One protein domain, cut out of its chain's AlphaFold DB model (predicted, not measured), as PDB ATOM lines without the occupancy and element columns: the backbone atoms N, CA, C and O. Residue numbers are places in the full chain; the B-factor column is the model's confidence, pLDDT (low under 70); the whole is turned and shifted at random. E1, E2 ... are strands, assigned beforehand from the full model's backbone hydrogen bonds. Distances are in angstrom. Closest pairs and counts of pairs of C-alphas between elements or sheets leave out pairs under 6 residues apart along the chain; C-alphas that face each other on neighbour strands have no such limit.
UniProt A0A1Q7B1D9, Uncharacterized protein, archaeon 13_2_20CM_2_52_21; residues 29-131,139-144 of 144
ATOM      1  N   VAL A  29      36.685  53.974  91.113       65.69
ATOM      2  CA  VAL A  29      35.305  53.956  90.625       65.69
ATOM      3  C   VAL A  29      34.911  52.501  90.407       65.69
ATOM      4  O   VAL A  29      35.518  51.794  89.599       65.69
ATOM      5  N   ASN A  30      33.899  52.037  91.143       60.91
ATOM      6  CA  ASN A  30      33.264  50.753  90.863       60.91
ATOM      7  C   ASN A  30      32.540  50.874  89.519       60.91
ATOM      8  O   ASN A  30      31.544  51.592  89.396       60.91
ATOM      9  N   VAL A  31      33.092  50.230  88.500       64.50
ATOM     10  CA  VAL A  31      32.540  50.227  87.155       64.50
ATOM     11  C   VAL A  31      31.487  49.125  87.109       64.50
ATOM     12  O   VAL A  31      31.727  47.992  87.535       64.50
ATOM     13  N   ALA A  32      30.301  49.455  86.592       63.19
ATOM     14  CA  ALA A  32      29.268  48.463  86.319       63.19
ATOM     15  C   ALA A  32      29.882  47.245  85.597       63.19
ATOM     16  O   ALA A  32      30.736  47.409  84.730       63.19
ATOM     17  N   ASN A  33      29.446  46.035  85.961       70.44
ATOM     18  CA  ASN A  33      29.958  44.747  85.456       70.44
ATOM     19  C   ASN A  33      31.227  44.221  86.149       70.44
ATOM     20  O   ASN A  33      31.972  43.448  85.556       70.44
ATOM     21  N   GLY A  34      31.463  44.590  87.411       79.69
ATOM     22  CA  GLY A  34      32.454  43.916  88.253       79.69
ATOM     23  C   GLY A  34      33.906  44.259  87.921       79.69
ATOM     24  O   GLY A  34      34.803  43.490  88.270       79.69
ATOM     25  N   LEU A  35      34.152  45.402  87.286       88.06
ATOM     26  CA  LEU A  35      35.488  45.970  87.134       88.06
ATOM     27  C   LEU A  35      35.661  47.127  88.123       88.06
ATOM     28  O   LEU A  35      34.723  47.865  88.410       88.06
ATOM     29  N   VAL A  36      36.867  47.305  88.644       88.50
ATOM     30  CA  VAL A  36      37.220  48.469  89.466       88.50
ATOM     31  C   VAL A  36      38.306  49.234  88.736       88.50
ATOM     32  O   VAL A  36      39.343  48.661  88.412       88.50
ATOM     33  N   ALA A  37      38.057  50.512  88.464       89.44
ATOM     34  CA  ALA A  37      39.021  51.400  87.831       89.44
ATOM     35  C   ALA A  37      39.593  52.357  88.878       89.44
ATOM     36  O   ALA A  37      38.837  53.026  89.577       89.44
ATOM     37  N   THR A  38      40.915  52.430  88.980       89.81
ATOM     38  CA  THR A  38      41.632  53.329  89.886       89.81
ATOM     39  C   THR A  38      42.420  54.335  89.063       89.81
ATOM     40  O   THR A  38      43.280  53.950  88.269       89.81
ATOM     41  N   ASP A  39      42.126  55.617  89.258       87.69
ATOM     42  CA  ASP A  39      42.879  56.706  88.639       87.69
ATOM     43  C   ASP A  39      44.331  56.731  89.146       87.69
ATOM     44  O   ASP A  39      44.571  56.760  90.358       87.69
ATOM     45  N   LYS A  40      45.297  56.727  88.221       89.25
ATOM     46  CA  LYS A  40      46.734  56.893  88.499       89.25
ATOM     47  C   LYS A  40      47.241  58.285  88.085       89.25
ATOM     48  O   LYS A  40      48.372  58.639  88.417       89.25
ATOM     49  N   GLY A  41      46.417  59.083  87.406       88.19
ATOM     50  CA  GLY A  41      46.710  60.455  87.004       88.19
ATOM     51  C   GLY A  41      47.541  60.590  85.725       88.19
ATOM     52  O   GLY A  41      47.761  59.642  84.969       88.19
ATOM     53  N   PHE A  42      48.001  61.820  85.474       90.75
ATOM     54  CA  PHE A  42      48.866  62.164  84.345       90.75
ATOM     55  C   PHE A  42      50.346  62.064  84.731       90.75
ATOM     56  O   PHE A  42      50.757  62.542  85.787       90.75
ATOM     57  N   SER A  43      51.169  61.528  83.834       93.44
ATOM     58  CA  SER A  43      52.631  61.520  83.961       93.44
ATOM     59  C   SER A  43      53.296  61.742  82.605       93.44
ATOM     60  O   SER A  43      52.733  61.388  81.574       93.44
ATOM     61  N   VAL A  44      54.493  62.330  82.575       94.69
ATOM     62  CA  VAL A  44      55.274  62.439  81.332       94.69
ATOM     63  C   VAL A  44      55.967  61.104  81.069       94.69
ATOM     64  O   VAL A  44      56.708  60.621  81.926       94.69
ATOM     65  N   SER A  45      55.762  60.510  79.892       95.56
ATOM     66  CA  SER A  45      56.444  59.267  79.523       95.56
ATOM     67  C   SER A  45      57.860  59.556  79.015       95.56
ATOM     68  O   SER A  45      58.007  60.243  78.006       95.56
ATOM     69  N   PRO A  46      58.926  59.022  79.640       93.75
ATOM     70  CA  PRO A  46      60.297  59.251  79.181       93.75
ATOM     71  C   PRO A  46      60.639  58.461  77.909       93.75
ATOM     72  O   PRO A  46      61.624  58.760  77.238       93.75
ATOM     73  N   THR A  47      59.845  57.444  77.577       96.12
ATOM     74  CA  THR A  47      60.099  56.509  76.477       96.12
ATOM     75  C   THR A  47      58.880  56.384  75.573       96.12
ATOM     76  O   THR A  47      57.741  56.489  76.034       96.12
ATOM     77  N   ALA A  48      59.123  56.114  74.292       96.06
ATOM     78  CA  ALA A  48      58.069  55.766  73.348       96.06
ATOM     79  C   ALA A  48      57.577  54.324  73.577       96.06
ATOM     80  O   ALA A  48      58.326  53.481  74.075       96.06
ATOM     81  N   GLY A  49      56.335  54.042  73.188       95.12
ATOM     82  CA  GLY A  49      55.718  52.720  73.297       95.12
ATOM     83  C   GLY A  49      54.767  52.434  72.138       95.12
ATOM     84  O   GLY A  49      54.001  53.300  71.715       95.12
ATOM     85  N   THR A  50      54.806  51.210  71.615       96.75
ATOM     86  CA  THR A  50      53.863  50.745  70.587       96.75
ATOM     87  C   THR A  50      52.479  50.550  71.184       96.75
ATOM     88  O   THR A  50      52.365  50.096  72.320       96.75
ATOM     89  N   SER A  51      51.427  50.840  70.420       96.44
ATOM     90  CA  SER A  51      50.052  50.611  70.861       96.44
ATOM     91  C   SER A  51      49.767  49.136  71.171       96.44
ATOM     92  O   SER A  51      50.198  48.260  70.420       96.44
ATOM     93  N   ALA A  52      48.959  48.879  72.195       97.81
ATOM     94  CA  ALA A  52      48.470  47.558  72.573       97.81
ATOM     95  C   ALA A  52      46.981  47.632  72.936       97.81
ATOM     96  O   ALA A  52      46.558  48.533  73.660       97.81
ATOM     97  N   GLY A  53      46.185  46.684  72.434       95.56
ATOM     98  CA  GLY A  53      44.758  46.601  72.750       95.56
ATOM     99  C   GLY A  53      43.894  47.679  72.100       95.56
ATOM    100  O   GLY A  53      42.844  47.979  72.622       95.56
ATOM    101  N   VAL A  54      44.265  48.284  70.972       94.38
ATOM    102  CA  VAL A  54      43.451  49.355  70.339       94.38
ATOM    103  C   VAL A  54      42.177  48.858  69.626       94.38
ATOM    104  O   VAL A  54      41.448  49.646  69.031       94.38
ATOM    105  N   SER A  55      41.900  47.550  69.649       92.94
ATOM    106  CA  SER A  55      40.715  46.932  69.039       92.94
ATOM    107  C   SER A  55      40.290  45.683  69.807       92.94
ATOM    108  O   SER A  55      41.135  44.883  70.203       92.94
ATOM    109  N   CYS A  56      38.983  45.438  69.928       92.56
ATOM    110  CA  CYS A  56      38.459  44.199  70.517       92.56
ATOM    111  C   CYS A  56      38.610  42.957  69.631       92.56
ATOM    112  O   CYS A  56      38.300  41.855  70.073       92.56
ATOM    113  N   SER A  57      39.126  43.100  68.407       92.88
ATOM    114  CA  SER A  57      39.620  41.960  67.625       92.88
ATOM    115  C   SER A  57      40.973  41.437  68.127       92.88
ATOM    116  O   SER A  57      41.365  40.329  67.776       92.88
ATOM    117  N   SER A  58      41.702  42.233  68.920       94.31
ATOM    118  CA  SER A  58      42.970  41.869  69.562       94.31
ATOM    119  C   SER A  58      43.085  42.597  70.914       94.31
ATOM    120  O   SER A  58      43.862  43.547  71.050       94.31
ATOM    121  N   PRO A  59      42.250  42.216  71.902       95.94
ATOM    122  CA  PRO A  59      42.230  42.866  73.204       95.94
ATOM    123  C   PRO A  59      43.460  42.490  74.037       95.94
ATOM    124  O   PRO A  59      44.075  41.442  73.831       95.94
ATOM    125  N   VAL A  60      43.777  43.318  75.034       96.69
ATOM    126  CA  VAL A  60      44.712  42.936  76.102       96.69
ATOM    127  C   VAL A  60      43.933  42.176  77.171       96.69
ATOM    128  O   VAL A  60      43.036  42.725  77.812       96.69
ATOM    129  N   SER A  61      44.236  40.893  77.351       94.94
ATOM    130  CA  SER A  61      43.533  40.056  78.325       94.94
ATOM    131  C   SER A  61      44.128  40.188  79.726       94.94
ATOM    132  O   SER A  61      45.343  40.277  79.877       94.94
ATOM    133  N   PHE A  62      43.288  40.121  80.759       92.69
ATOM    134  CA  PHE A  62      43.752  39.968  82.142       92.69
ATOM    135  C   PHE A  62      44.610  38.704  82.280       92.69
ATOM    136  O   PHE A  62      44.331  37.691  81.644       92.69
ATOM    137  N   SER A  63      45.645  38.740  83.115       90.31
ATOM    138  CA  SER A  63      46.496  37.578  83.380       90.31
ATOM    139  C   SER A  63      47.063  37.634  84.801       90.31
ATOM    140  O   SER A  63      46.914  38.633  85.497       90.31
ATOM    141  N   ALA A  64      47.741  36.571  85.244       87.31
ATOM    142  CA  ALA A  64      48.361  36.543  86.569       87.31
ATOM    143  C   ALA A  64      49.418  37.650  86.773       87.31
ATOM    144  O   ALA A  64      49.678  38.040  87.911       87.31
ATOM    145  N   SER A  65      50.022  38.160  85.693       90.00
ATOM    146  CA  SER A  65      50.922  39.313  85.734       90.00
ATOM    147  C   SER A  65      50.213  40.588  85.263       90.00
ATOM    148  O   SER A  65      49.372  40.523  84.362       90.00
ATOM    149  N   PRO A  66      50.561  41.766  85.823       92.06
ATOM    150  CA  PRO A  66      50.058  43.040  85.324       92.06
ATOM    151  C   PRO A  66      50.297  43.181  83.821       92.06
ATOM    152  O   PRO A  66      51.385  42.870  83.330       92.06
ATOM    153  N   GLN A  67      49.274  43.626  83.103       95.94
ATOM    154  CA  GLN A  67      49.351  43.915  81.675       95.94
ATOM    155  C   GLN A  67      49.207  45.413  81.432       95.94
ATOM    156  O   GLN A  67      48.747  46.157  82.298       95.94
ATOM    157  N   THR A  68      49.531  45.834  80.214       97.12
ATOM    158  CA  THR A  68      49.363  47.219  79.781       97.12
ATOM    159  C   THR A  68      48.608  47.242  78.463       97.12
ATOM    160  O   THR A  68      49.022  46.604  77.495       97.12
ATOM    161  N   ALA A  69      47.513  47.993  78.426       98.00
ATOM    162  CA  ALA A  69      46.877  48.427  77.192       98.00
ATOM    163  C   ALA A  69      47.225  49.898  76.992       98.00
ATOM    164  O   ALA A  69      47.148  50.688  77.933       98.00
ATOM    165  N   ASN A  70      47.621  50.291  75.787       98.06
ATOM    166  CA  ASN A  70      48.006  51.673  75.543       98.06
ATOM    167  C   ASN A  70      47.781  52.108  74.101       98.06
ATOM    168  O   ASN A  70      47.912  51.323  73.161       98.06
ATOM    169  N   THR A  71      47.499  53.396  73.914       97.81
ATOM    170  CA  THR A  71      47.645  54.024  72.596       97.81
ATOM    171  C   THR A  71      49.128  54.082  72.239       97.81
ATOM    172  O   THR A  71      49.985  53.808  73.078       97.81
ATOM    173  N   THR A  72      49.483  54.447  71.009       97.56
ATOM    174  CA  THR A  72      50.891  54.753  70.714       97.56
ATOM    175  C   THR A  72      51.360  55.869  71.646       97.56
ATOM    176  O   THR A  72      50.733  56.925  71.680       97.56
ATOM    177  N   ILE A  73      52.423  55.612  72.410       97.88
ATOM    178  CA  ILE A  73      53.022  56.571  73.341       97.88
ATOM    179  C   ILE A  73      54.242  57.192  72.672       97.88
ATOM    180  O   ILE A  73      55.131  56.475  72.200       97.88
ATOM    181  N   ILE A  74      54.312  58.516  72.674       98.06
ATOM    182  CA  ILE A  74      55.464  59.281  72.206       98.06
ATOM    183  C   ILE A  74      56.280  59.741  73.422       98.06
ATOM    184  O   ILE A  74      55.744  60.165  74.446       98.06
ATOM    185  N   ALA A  75      57.607  59.642  73.328       96.94
ATOM    186  CA  ALA A  75      58.489  60.112  74.393       96.94
ATOM    187  C   ALA A  75      58.307  61.625  74.619       96.94
ATOM    188  O   ALA A  75      58.309  62.407  73.672       96.94
ATOM    189  N   GLY A  76      58.166  62.033  75.878       94.50
ATOM    190  CA  GLY A  76      57.914  63.416  76.284       94.50
ATOM    191  C   GLY A  76      56.437  63.818  76.314       94.50
ATOM    192  O   GLY A  76      56.132  64.916  76.774       94.50
ATOM    193  N   HIS A  77      55.513  62.959  75.872       97.38
ATOM    194  CA  HIS A  77      54.081  63.228  75.993       97.38
ATOM    195  C   HIS A  77      53.556  62.944  77.403       97.38
ATOM    196  O   HIS A  77      54.102  62.123  78.147       97.38
ATOM    197  N   LEU A  78      52.461  63.620  77.751       96.81
ATOM    198  CA  LEU A  78      51.636  63.297  78.904       96.81
ATOM    199  C   LEU A  78      50.843  62.026  78.600       96.81
ATOM    200  O   LEU A  78      50.192  61.902  77.564       96.81
ATOM    201  N   VAL A  79      50.885  61.097  79.540       96.94
ATOM    202  CA  VAL A  79      50.137  59.850  79.524       96.94
ATOM    203  C   VAL A  79      49.224  59.836  80.736       96.94
ATOM    204  O   VAL A  79      49.692  59.976  81.868       96.94
ATOM    205  N   TYR A  80      47.931  59.675  80.492       95.12
ATOM    206  CA  TYR A  80      46.956  59.414  81.540       95.12
ATOM    207  C   TYR A  80      46.861  57.911  81.780       95.12
ATOM    208  O   TYR A  80      46.735  57.146  80.821       95.12
ATOM    209  N   ASP A  81      46.944  57.496  83.038       94.81
ATOM    210  CA  ASP A  81      46.970  56.092  83.432       94.81
ATOM    211  C   ASP A  81      45.768  55.754  84.325       94.81
ATOM    212  O   ASP A  81      45.427  56.482  85.261       94.81
ATOM    213  N   VAL A  82      45.117  54.637  84.012       93.19
ATOM    214  CA  VAL A  82      44.022  54.057  84.786       93.19
ATOM    215  C   VAL A  82      44.333  52.595  85.010       93.19
ATOM    216  O   VAL A  82      44.410  51.820  84.059       93.19
ATOM    217  N   GLN A  83      44.410  52.183  86.267       94.44
ATOM    218  CA  GLN A  83      44.512  50.770  86.587       94.44
ATOM    219  C   GLN A  83      43.120  50.143  86.645       94.44
ATOM    220  O   GLN A  83      42.265  50.607  87.394       94.44
ATOM    221  N   VAL A  84      42.898  49.074  85.888       92.94
ATOM    222  CA  VAL A  84      41.650  48.305  85.909       92.94
ATOM    223  C   VAL A  84      41.897  46.945  86.552       92.94
ATOM    224  O   VAL A  84      42.804  46.209  86.160       92.94
ATOM    225  N   ASN A  85      41.057  46.592  87.521       90.94
ATOM    226  CA  ASN A  85      41.065  45.318  88.232       90.94
ATOM    227  C   ASN A  85      39.758  44.576  87.948       90.94
ATOM    228  O   ASN A  85      38.675  45.158  88.044       90.94
ATOM    229  N   ALA A  86      39.841  43.277  87.664       87.75
ATOM    230  CA  ALA A  86      38.658  42.428  87.613       87.75
ATOM    231  C   ALA A  86      38.273  41.958  89.026       87.75
ATOM    232  O   ALA A  86      39.125  41.511  89.794       87.75
ATOM    233  N   THR A  87      36.989  42.039  89.370       83.00
ATOM    234  CA  THR A  87      36.420  41.463  90.603       83.00
ATOM    235  C   THR A  87      35.660  40.181  90.281       83.00
ATOM    236  O   THR A  87      35.362  39.927  89.121       83.00
ATOM    237  N   SER A  88      35.268  39.398  91.290       80.25
ATOM    238  CA  SER A  88      34.497  38.156  91.103       80.25
ATOM    239  C   SER A  88      33.155  38.322  90.374       80.25
ATOM    240  O   SER A  88      32.595  37.327  89.923       80.25
ATOM    241  N   GLY A  89      32.633  39.549  90.249       78.75
ATOM    242  CA  GLY A  89      31.416  39.848  89.492       78.75
ATOM    243  C   GLY A  89      31.635  40.110  87.999       78.75
ATOM    244  O   GLY A  89      30.656  40.340  87.290       78.75
ATOM    245  N   ALA A  90      32.882  40.118  87.515       85.25
ATOM    246  CA  ALA A  90      33.164  40.392  86.113       85.25
ATOM    247  C   ALA A  90      32.751  39.214  85.213       85.25
ATOM    248  O   ALA A  90      33.109  38.069  85.504       85.25
ATOM    249  N   PRO A  91      32.024  39.453  84.105       87.69
ATOM    250  CA  PRO A  91      31.657  38.388  83.182       87.69
ATOM    251  C   PRO A  91      32.918  37.806  82.537       87.69
ATOM    252  O   PRO A  91      33.819  38.542  82.141       87.69
ATOM    253  N   ALA A  92      33.001  36.479  82.446       88.94
ATOM    254  CA  ALA A  92      34.156  35.790  81.875       88.94
ATOM    255  C   ALA A  92      34.264  36.011  80.357       88.94
ATOM    256  O   ALA A  92      33.252  36.139  79.667       88.94
ATOM    257  N   ASN A  93      35.493  35.996  79.826       90.12
ATOM    258  CA  ASN A  93      35.795  36.059  78.386       90.12
ATOM    259  C   ASN A  93      35.167  37.262  77.660       90.12
ATOM    260  O   ASN A  93      34.906  37.202  76.456       90.12
ATOM    261  N   THR A  94      34.922  38.355  78.377       91.31
ATOM    262  CA  THR A  94      34.166  39.504  77.879       91.31
ATOM    263  C   THR A  94      35.114  40.661  77.568       91.31
ATOM    264  O   THR A  94      35.906  41.039  78.436       91.31
ATOM    265  N   PRO A  95      35.089  41.203  76.339       93.44
ATOM    266  CA  PRO A  95      35.832  42.406  75.998       93.44
ATOM    267  C   PRO A  95      35.114  43.664  76.506       93.44
ATOM    268  O   PRO A  95      33.888  43.724  76.496       93.44
ATOM    269  N   PHE A  96      35.892  44.674  76.884       92.62
ATOM    270  CA  PHE A  96      35.430  45.986  77.325       92.62
ATOM    271  C   PHE A  96      36.251  47.079  76.656       92.62
ATOM    272  O   PHE A  96      37.478  46.987  76.597       92.62
ATOM    273  N   ASN A  97      35.592  48.145  76.216       94.00
ATOM    274  CA  ASN A  97      36.245  49.343  75.711       94.00
ATOM    275  C   ASN A  97      36.454  50.352  76.837       94.00
ATOM    276  O   ASN A  97      35.493  50.872  77.399       94.00
ATOM    277  N   VAL A  98      37.711  50.687  77.096       94.19
ATOM    278  CA  VAL A  98      38.143  51.775  77.969       94.19
ATOM    279  C   VAL A  98      38.398  53.010  77.112       94.19
ATOM    280  O   VAL A  98      39.200  52.991  76.176       94.19
ATOM    281  N   THR A  99      37.716  54.103  77.424       94.31
ATOM    282  CA  THR A  99      37.892  55.400  76.762       94.31
ATOM    283  C   THR A  99      38.163  56.474  77.796       94.31
ATOM    284  O   THR A  99      37.607  56.446  78.898       94.31
ATOM    285  N   LEU A 100      39.005  57.431  77.423       94.31
ATOM    286  CA  LEU A 100      39.277  58.626  78.203       94.31
ATOM    287  C   LEU A 100      38.723  59.833  77.454       94.31
ATOM    288  O   LEU A 100      38.981  59.995  76.266       94.31
ATOM    289  N   VAL A 101      38.015  60.711  78.150       93.00
ATOM    290  CA  VAL A 101      37.650  62.037  77.645       93.00
ATOM    291  C   VAL A 101      38.349  63.078  78.510       93.00
ATOM    292  O   VAL A 101      38.192  63.034  79.726       93.00
ATOM    293  N   VAL A 102      39.096  64.006  77.907       91.38
ATOM    294  CA  VAL A 102      39.708  65.166  78.583       91.38
ATOM    295  C   VAL A 102      39.183  66.437  77.917       91.38
ATOM    296  O   VAL A 102      39.425  66.675  76.734       91.38
ATOM    297  N   GLY A 103      38.422  67.248  78.655       90.00
ATOM    298  CA  GLY A 103      37.648  68.341  78.064       90.00
ATOM    299  C   GLY A 103      36.641  67.802  77.041       90.00
ATOM    300  O   GLY A 103      35.732  67.061  77.400       90.00
ATOM    301  N   SER A 104      36.818  68.157  75.766       89.44
ATOM    302  CA  SER A 104      36.009  67.662  74.639       89.44
ATOM    303  C   SER A 104      36.715  66.604  73.783       89.44
ATOM    304  O   SER A 104      36.159  66.172  72.775       89.44
ATOM    305  N   THR A 105      37.944  66.220  74.134       94.12
ATOM    306  CA  THR A 105      38.760  65.300  73.334       94.12
ATOM    307  C   THR A 105      38.642  63.884  73.873       94.12
ATOM    308  O   THR A 105      38.906  63.646  75.050       94.12
ATOM    309  N   THR A 106      38.283  62.943  73.001       94.88
ATOM    310  CA  THR A 106      38.224  61.511  73.314       94.88
ATOM    311  C   THR A 106      39.508  60.813  72.869       94.88
ATOM    312  O   THR A 106      39.963  61.009  71.745       94.88
ATOM    313  N   TYR A 107      40.047  59.954  73.728       95.25
ATOM    314  CA  TYR A 107      41.219  59.115  73.504       95.25
ATOM    315  C   TYR A 107      40.840  57.631  73.630       95.25
ATOM    316  O   TYR A 107      40.032  57.249  74.486       95.25
ATOM    317  N   GLY A 108      41.447  56.789  72.788       93.81
ATOM    318  CA  GLY A 108      41.136  55.359  72.683       93.81
ATOM    319  C   GLY A 108      40.181  55.023  71.523       93.81
ATOM    320  O   GLY A 108      40.126  55.780  70.552       93.81
ATOM    321  N   PRO A 109      39.435  53.902  71.599       94.38
ATOM    322  CA  PRO A 109      39.324  53.000  72.747       94.38
ATOM    323  C   PRO A 109      40.562  52.117  72.951       94.38
ATOM    324  O   PRO A 109      41.281  51.791  72.008       94.38
ATOM    325  N   LEU A 110      40.775  51.703  74.196       97.25
ATOM    326  CA  LEU A 110      41.589  50.544  74.547       97.25
ATOM    327  C   LEU A 110      40.647  49.402  74.905       97.25
ATOM    328  O   LEU A 110      39.828  49.534  75.806       97.25
ATOM    329  N   CYS A 111      40.743  48.289  74.205       97.00
ATOM    330  CA  CYS A 111      40.010  47.080  74.492       97.00
ATOM    331  C   CYS A 111      40.797  46.151  75.417       97.00
ATOM    332  O   CYS A 111      41.896  45.684  75.094       97.00
ATOM    333  N   ILE A 112      40.180  45.851  76.553       95.94
ATOM    334  CA  ILE A 112      40.648  44.868  77.526       95.94
ATOM    335  C   ILE A 112      39.685  43.688  77.571       95.94
ATOM    336  O   ILE A 112      38.515  43.842  77.236       95.94
ATOM    337  N   GLN A 113      40.141  42.512  77.986       94.56
ATOM    338  CA  GLN A 113      39.280  41.332  78.054       94.56
ATOM    339  C   GLN A 113      39.484  40.547  79.346       94.56
ATOM    340  O   GLN A 113      40.600  40.162  79.693       94.56
ATOM    341  N   THR A 114      38.392  40.261  80.050       92.00
ATOM    342  CA  THR A 114      38.397  39.316  81.176       92.00
ATOM    343  C   THR A 114      38.643  37.892  80.687       92.00
ATOM    344  O   THR A 114      38.264  37.529  79.579       92.00
ATOM    345  N   LEU A 115      39.234  37.047  81.527       86.31
ATOM    346  CA  LEU A 115      39.369  35.612  81.259       86.31
ATOM    347  C   LEU A 115      38.432  34.799  82.155       86.31
ATOM    348  O   LEU A 115      37.830  35.324  83.088       86.31
ATOM    349  N   ALA A 116      38.328  33.496  81.882       75.44
ATOM    350  CA  ALA A 116      37.585  32.554  82.723       75.44
ATOM    351  C   ALA A 116      38.069  32.526  84.186       75.44
ATOM    352  O   ALA A 116      37.275  32.297  85.094       75.44
ATOM    353  N   LEU A 117      39.361  32.779  84.415       70.12
ATOM    354  CA  LEU A 117      39.941  32.963  85.741       70.12
ATOM    355  C   LEU A 117      40.270  34.443  85.931       70.12
ATOM    356  O   LEU A 117      41.127  34.997  85.243       70.12
ATOM    357  N   LEU A 118      39.564  35.078  86.863       68.19
ATOM    358  CA  LEU A 118      39.690  36.502  87.149       68.19
ATOM    359  C   LEU A 118      40.892  36.716  88.069       68.19
ATOM    360  O   LEU A 118      40.845  36.415  89.260       68.19
ATOM    361  N   SER A 119      41.992  37.201  87.502       71.75
ATOM    362  CA  SER A 119      43.174  37.611  88.260       71.75
ATOM    363  C   SER A 119      43.953  38.674  87.493       71.75
ATOM    364  O   SER A 119      43.932  38.689  86.262       71.75
ATOM    365  N   GLY A 120      44.622  39.554  88.235       84.56
ATOM    366  CA  GLY A 120      45.527  40.557  87.684       84.56
ATOM    367  C   GLY A 120      44.939  41.949  87.514       84.56
ATOM    368  O   GLY A 120      43.827  42.262  87.943       84.56
ATOM    369  N   THR A 121      45.750  42.796  86.892       92.31
ATOM    370  CA  THR A 121      45.462  44.209  86.638       92.31
ATOM    371  C   THR A 121      45.875  44.561  85.222       92.31
ATOM    372  O   THR A 121      46.788  43.941  84.669       92.31
ATOM    373  N   ILE A 122      45.199  45.545  84.639       95.94
ATOM    374  CA  ILE A 122      45.596  46.136  83.366       95.94
ATOM    375  C   ILE A 122      45.724  47.637  83.571       95.94
ATOM    376  O   ILE A 122      44.739  48.294  83.905       95.94
ATOM    377  N   ASP A 123      46.916  48.179  83.354       96.38
ATOM    378  CA  ASP A 123      47.107  49.622  83.267       96.38
ATOM    379  C   ASP A 123      46.705  50.073  81.849       96.38
ATOM    380  O   ASP A 123      47.269  49.637  80.842       96.38
ATOM    381  N   CYS A 124      45.667  50.905  81.764       97.06
ATOM    382  CA  CYS A 124      45.125  51.477  80.536       97.06
ATOM    383  C   CYS A 124      45.687  52.887  80.359       97.06
ATOM    384  O   CYS A 124      45.295  53.816  81.067       97.06
ATOM    385  N   ARG A 125      46.614  53.042  79.412       97.88
ATOM    386  CA  ARG A 125      47.432  54.248  79.258       97.88
ATOM    387  C   ARG A 125      47.102  54.991  77.969       97.88
ATOM    388  O   ARG A 125      47.249  54.462  76.867       97.88
ATOM    389  N   PHE A 126      46.695  56.243  78.106       97.81
ATOM    390  CA  PHE A 126      46.321  57.107  76.993       97.81
ATOM    391  C   PHE A 126      47.376  58.189  76.820       97.81
ATOM    392  O   PHE A 126      47.562  59.012  77.713       97.81
ATOM    393  N   ASP A 127      48.053  58.199  75.678       97.62
ATOM    394  CA  ASP A 127      48.851  59.350  75.261       97.62
ATOM    395  C   ASP A 127      47.897  60.506  74.939       97.62
ATOM    396  O   ASP A 127      47.045  60.390  74.054       97.62
ATOM    397  N   VAL A 128      48.014  61.599  75.697       96.75
ATOM    398  CA  VAL A 128      47.157  62.782  75.552       96.75
ATOM    399  C   VAL A 128      47.869  63.963  74.888       96.75
ATOM    400  O   VAL A 128      47.301  65.052  74.798       96.75
ATOM    401  N   GLY A 129      49.086  63.755  74.377       95.88
ATOM    402  CA  GLY A 129      49.919  64.800  73.788       95.88
ATOM    403  C   GLY A 129      50.745  65.578  74.815       95.88
ATOM    404  O   GLY A 129      50.942  65.156  75.949       95.88
ATOM    405  N   MET A 130      51.264  66.740  74.415       93.44
ATOM    406  CA  MET A 130      52.146  67.566  75.261       93.44
ATOM    407  C   MET A 130      51.406  68.614  76.102       93.44
ATOM    408  O   MET A 130      52.005  69.246  76.969       93.44
ATOM    409  N   THR A 131      50.119  68.844  75.837       88.88
ATOM    410  CA  THR A 131      49.353  69.939  76.443       88.88
ATOM    411  C   THR A 131      47.969  69.474  76.852       88.88
ATOM    412  O   THR A 131      47.268  68.843  76.065       88.88
ATOM    413  N   PHE A 139      37.977  65.448  83.292       86.62
ATOM    414  CA  PHE A 139      38.213  64.206  82.578       86.62
ATOM    415  C   PHE A 139      37.221  63.137  83.033       86.62
ATOM    416  O   PHE A 139      36.666  63.207  84.129       86.62
ATOM    417  N   LYS A 140      36.963  62.164  82.161       87.38
ATOM    418  CA  LYS A 140      36.073  61.036  82.430       87.38
ATOM    419  C   LYS A 140      36.644  59.777  81.802       87.38
ATOM    420  O   LYS A 140      36.945  59.764  80.611       87.38
ATOM    421  N   VAL A 141      36.700  58.709  82.587       87.44
ATOM    422  CA  VAL A 141      36.997  57.358  82.105       87.44
ATOM    423  C   VAL A 141      35.686  56.598  81.957       87.44
ATOM    424  O   VAL A 141      34.842  56.635  82.852       87.44
ATOM    425  N   THR A 142      35.492  55.933  80.822       88.31
ATOM    426  CA  THR A 142      34.334  55.060  80.586       88.31
ATOM    427  C   THR A 142      34.823  53.673  80.205       88.31
ATOM    428  O   THR A 142      35.664  53.555  79.318       88.31
ATOM    429  N   ILE A 143      34.281  52.647  80.860       87.25
ATOM    430  CA  ILE A 143      34.500  51.236  80.536       87.25
ATOM    431  C   ILE A 143      33.136  50.626  80.214       87.25
ATOM    432  O   ILE A 143      32.212  50.765  81.020       87.25
ATOM    433  N   GLN A 144      33.000  50.018  79.036       86.12
ATOM    434  CA  GLN A 144      31.734  49.487  78.516       86.12
ATOM    435  C   GLN A 144      31.928  48.207  77.714       86.12
ATOM    436  O   GLN A 144      32.948  48.124  76.992       86.12
TER     437      GLN A 144
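AT A GLANCE: This is residues 29 to 131 and 139 to 144 of the 144 residues of an uncharacterized protein of archaeon 13_2_20CM_2_52_21 (UniProt A0A1Q7B1D9). Two sheets lie face to face as a sandwich, a twisted sheet of five strands, E1, E2, E4, E7 and E3, and a smaller sheet of three, E6, E5 and E8, with strands at 30 degrees to those of the larger. A long stretch without named elements, residues 45 to 66, links E2 to E3 along the side of the sandwich where E3 and E6 are the edge strands, and its residues 60 to 61 pair with E6. The printed part has 109 residues with no named helix and eight named strands, E1 to E8 in chain order; the class is all strand. The larger sheet, E1 E2 E4 E7 E3, is mixed, and the smaller, E6 E5 E8, is antiparallel. The whole is compact, with a radius of gyration of the C-alphas of 13.1 A, and elongated, with spans of 38 by 25 by 23 A.

IN THESE COORDINATES: E1, residues 29 to 31, begins at C-alpha 29 (35.305, 53.956, 90.625). E2, residues 35 to 44, is 26.4 A long and ends at C-alpha 44 (55.274, 62.439, 81.332). E3 is residues 67 to 70. E4, residues 78 to 86, measures 26.1 A; E5, residues 95 to 102, 23.2 A; E6, residues 105 to 113, 24.4 A; and E7, residues 121 to 129, 24.7 A. E8, residues 139 to 143, is 13.6 A long and ends at C-alpha 143 (34.500, 51.236, 80.536).

HOW THE PARTS SIT: E1 and E2 form a hairpin, with N 29 and O 37 2.8 A apart. E2 and E4 are antiparallel at 161 degrees, with N 38 and O 83 2.8 A apart. E4 and E7 are antiparallel at 159 degrees, with N 84 and O 122 2.8 A apart. E7 and E3 are parallel at 22 degrees, with N 125 and O 69 2.8 A apart. In the other sheet, E5 and E6 form a hairpin, with N 98 and O 110 2.7 A apart, and E5 and E8 are antiparallel, with N 99 and O 142 2.8 A apart. Between the sheets, the closest C-alphas of E6 and E7 are those of Tyr 107 and Phe 126, 6.5 A apart, and those of E3 and E6 are Ala 69 and Leu 110, 6.3 A. E2 and E6 are apart.

THE WHOLE: The C-alphas farthest apart, of Ala 116 and Thr 131, are 39.7 A from each other. Residues 132 to 138 are not printed, and C-alphas 131 and 139 are 14.0 A apart across this cut. The link from E2 to E3 is long. The mean pLDDT of the printed part is 90.6; residues 29 to 32 and residue 118 are under 70.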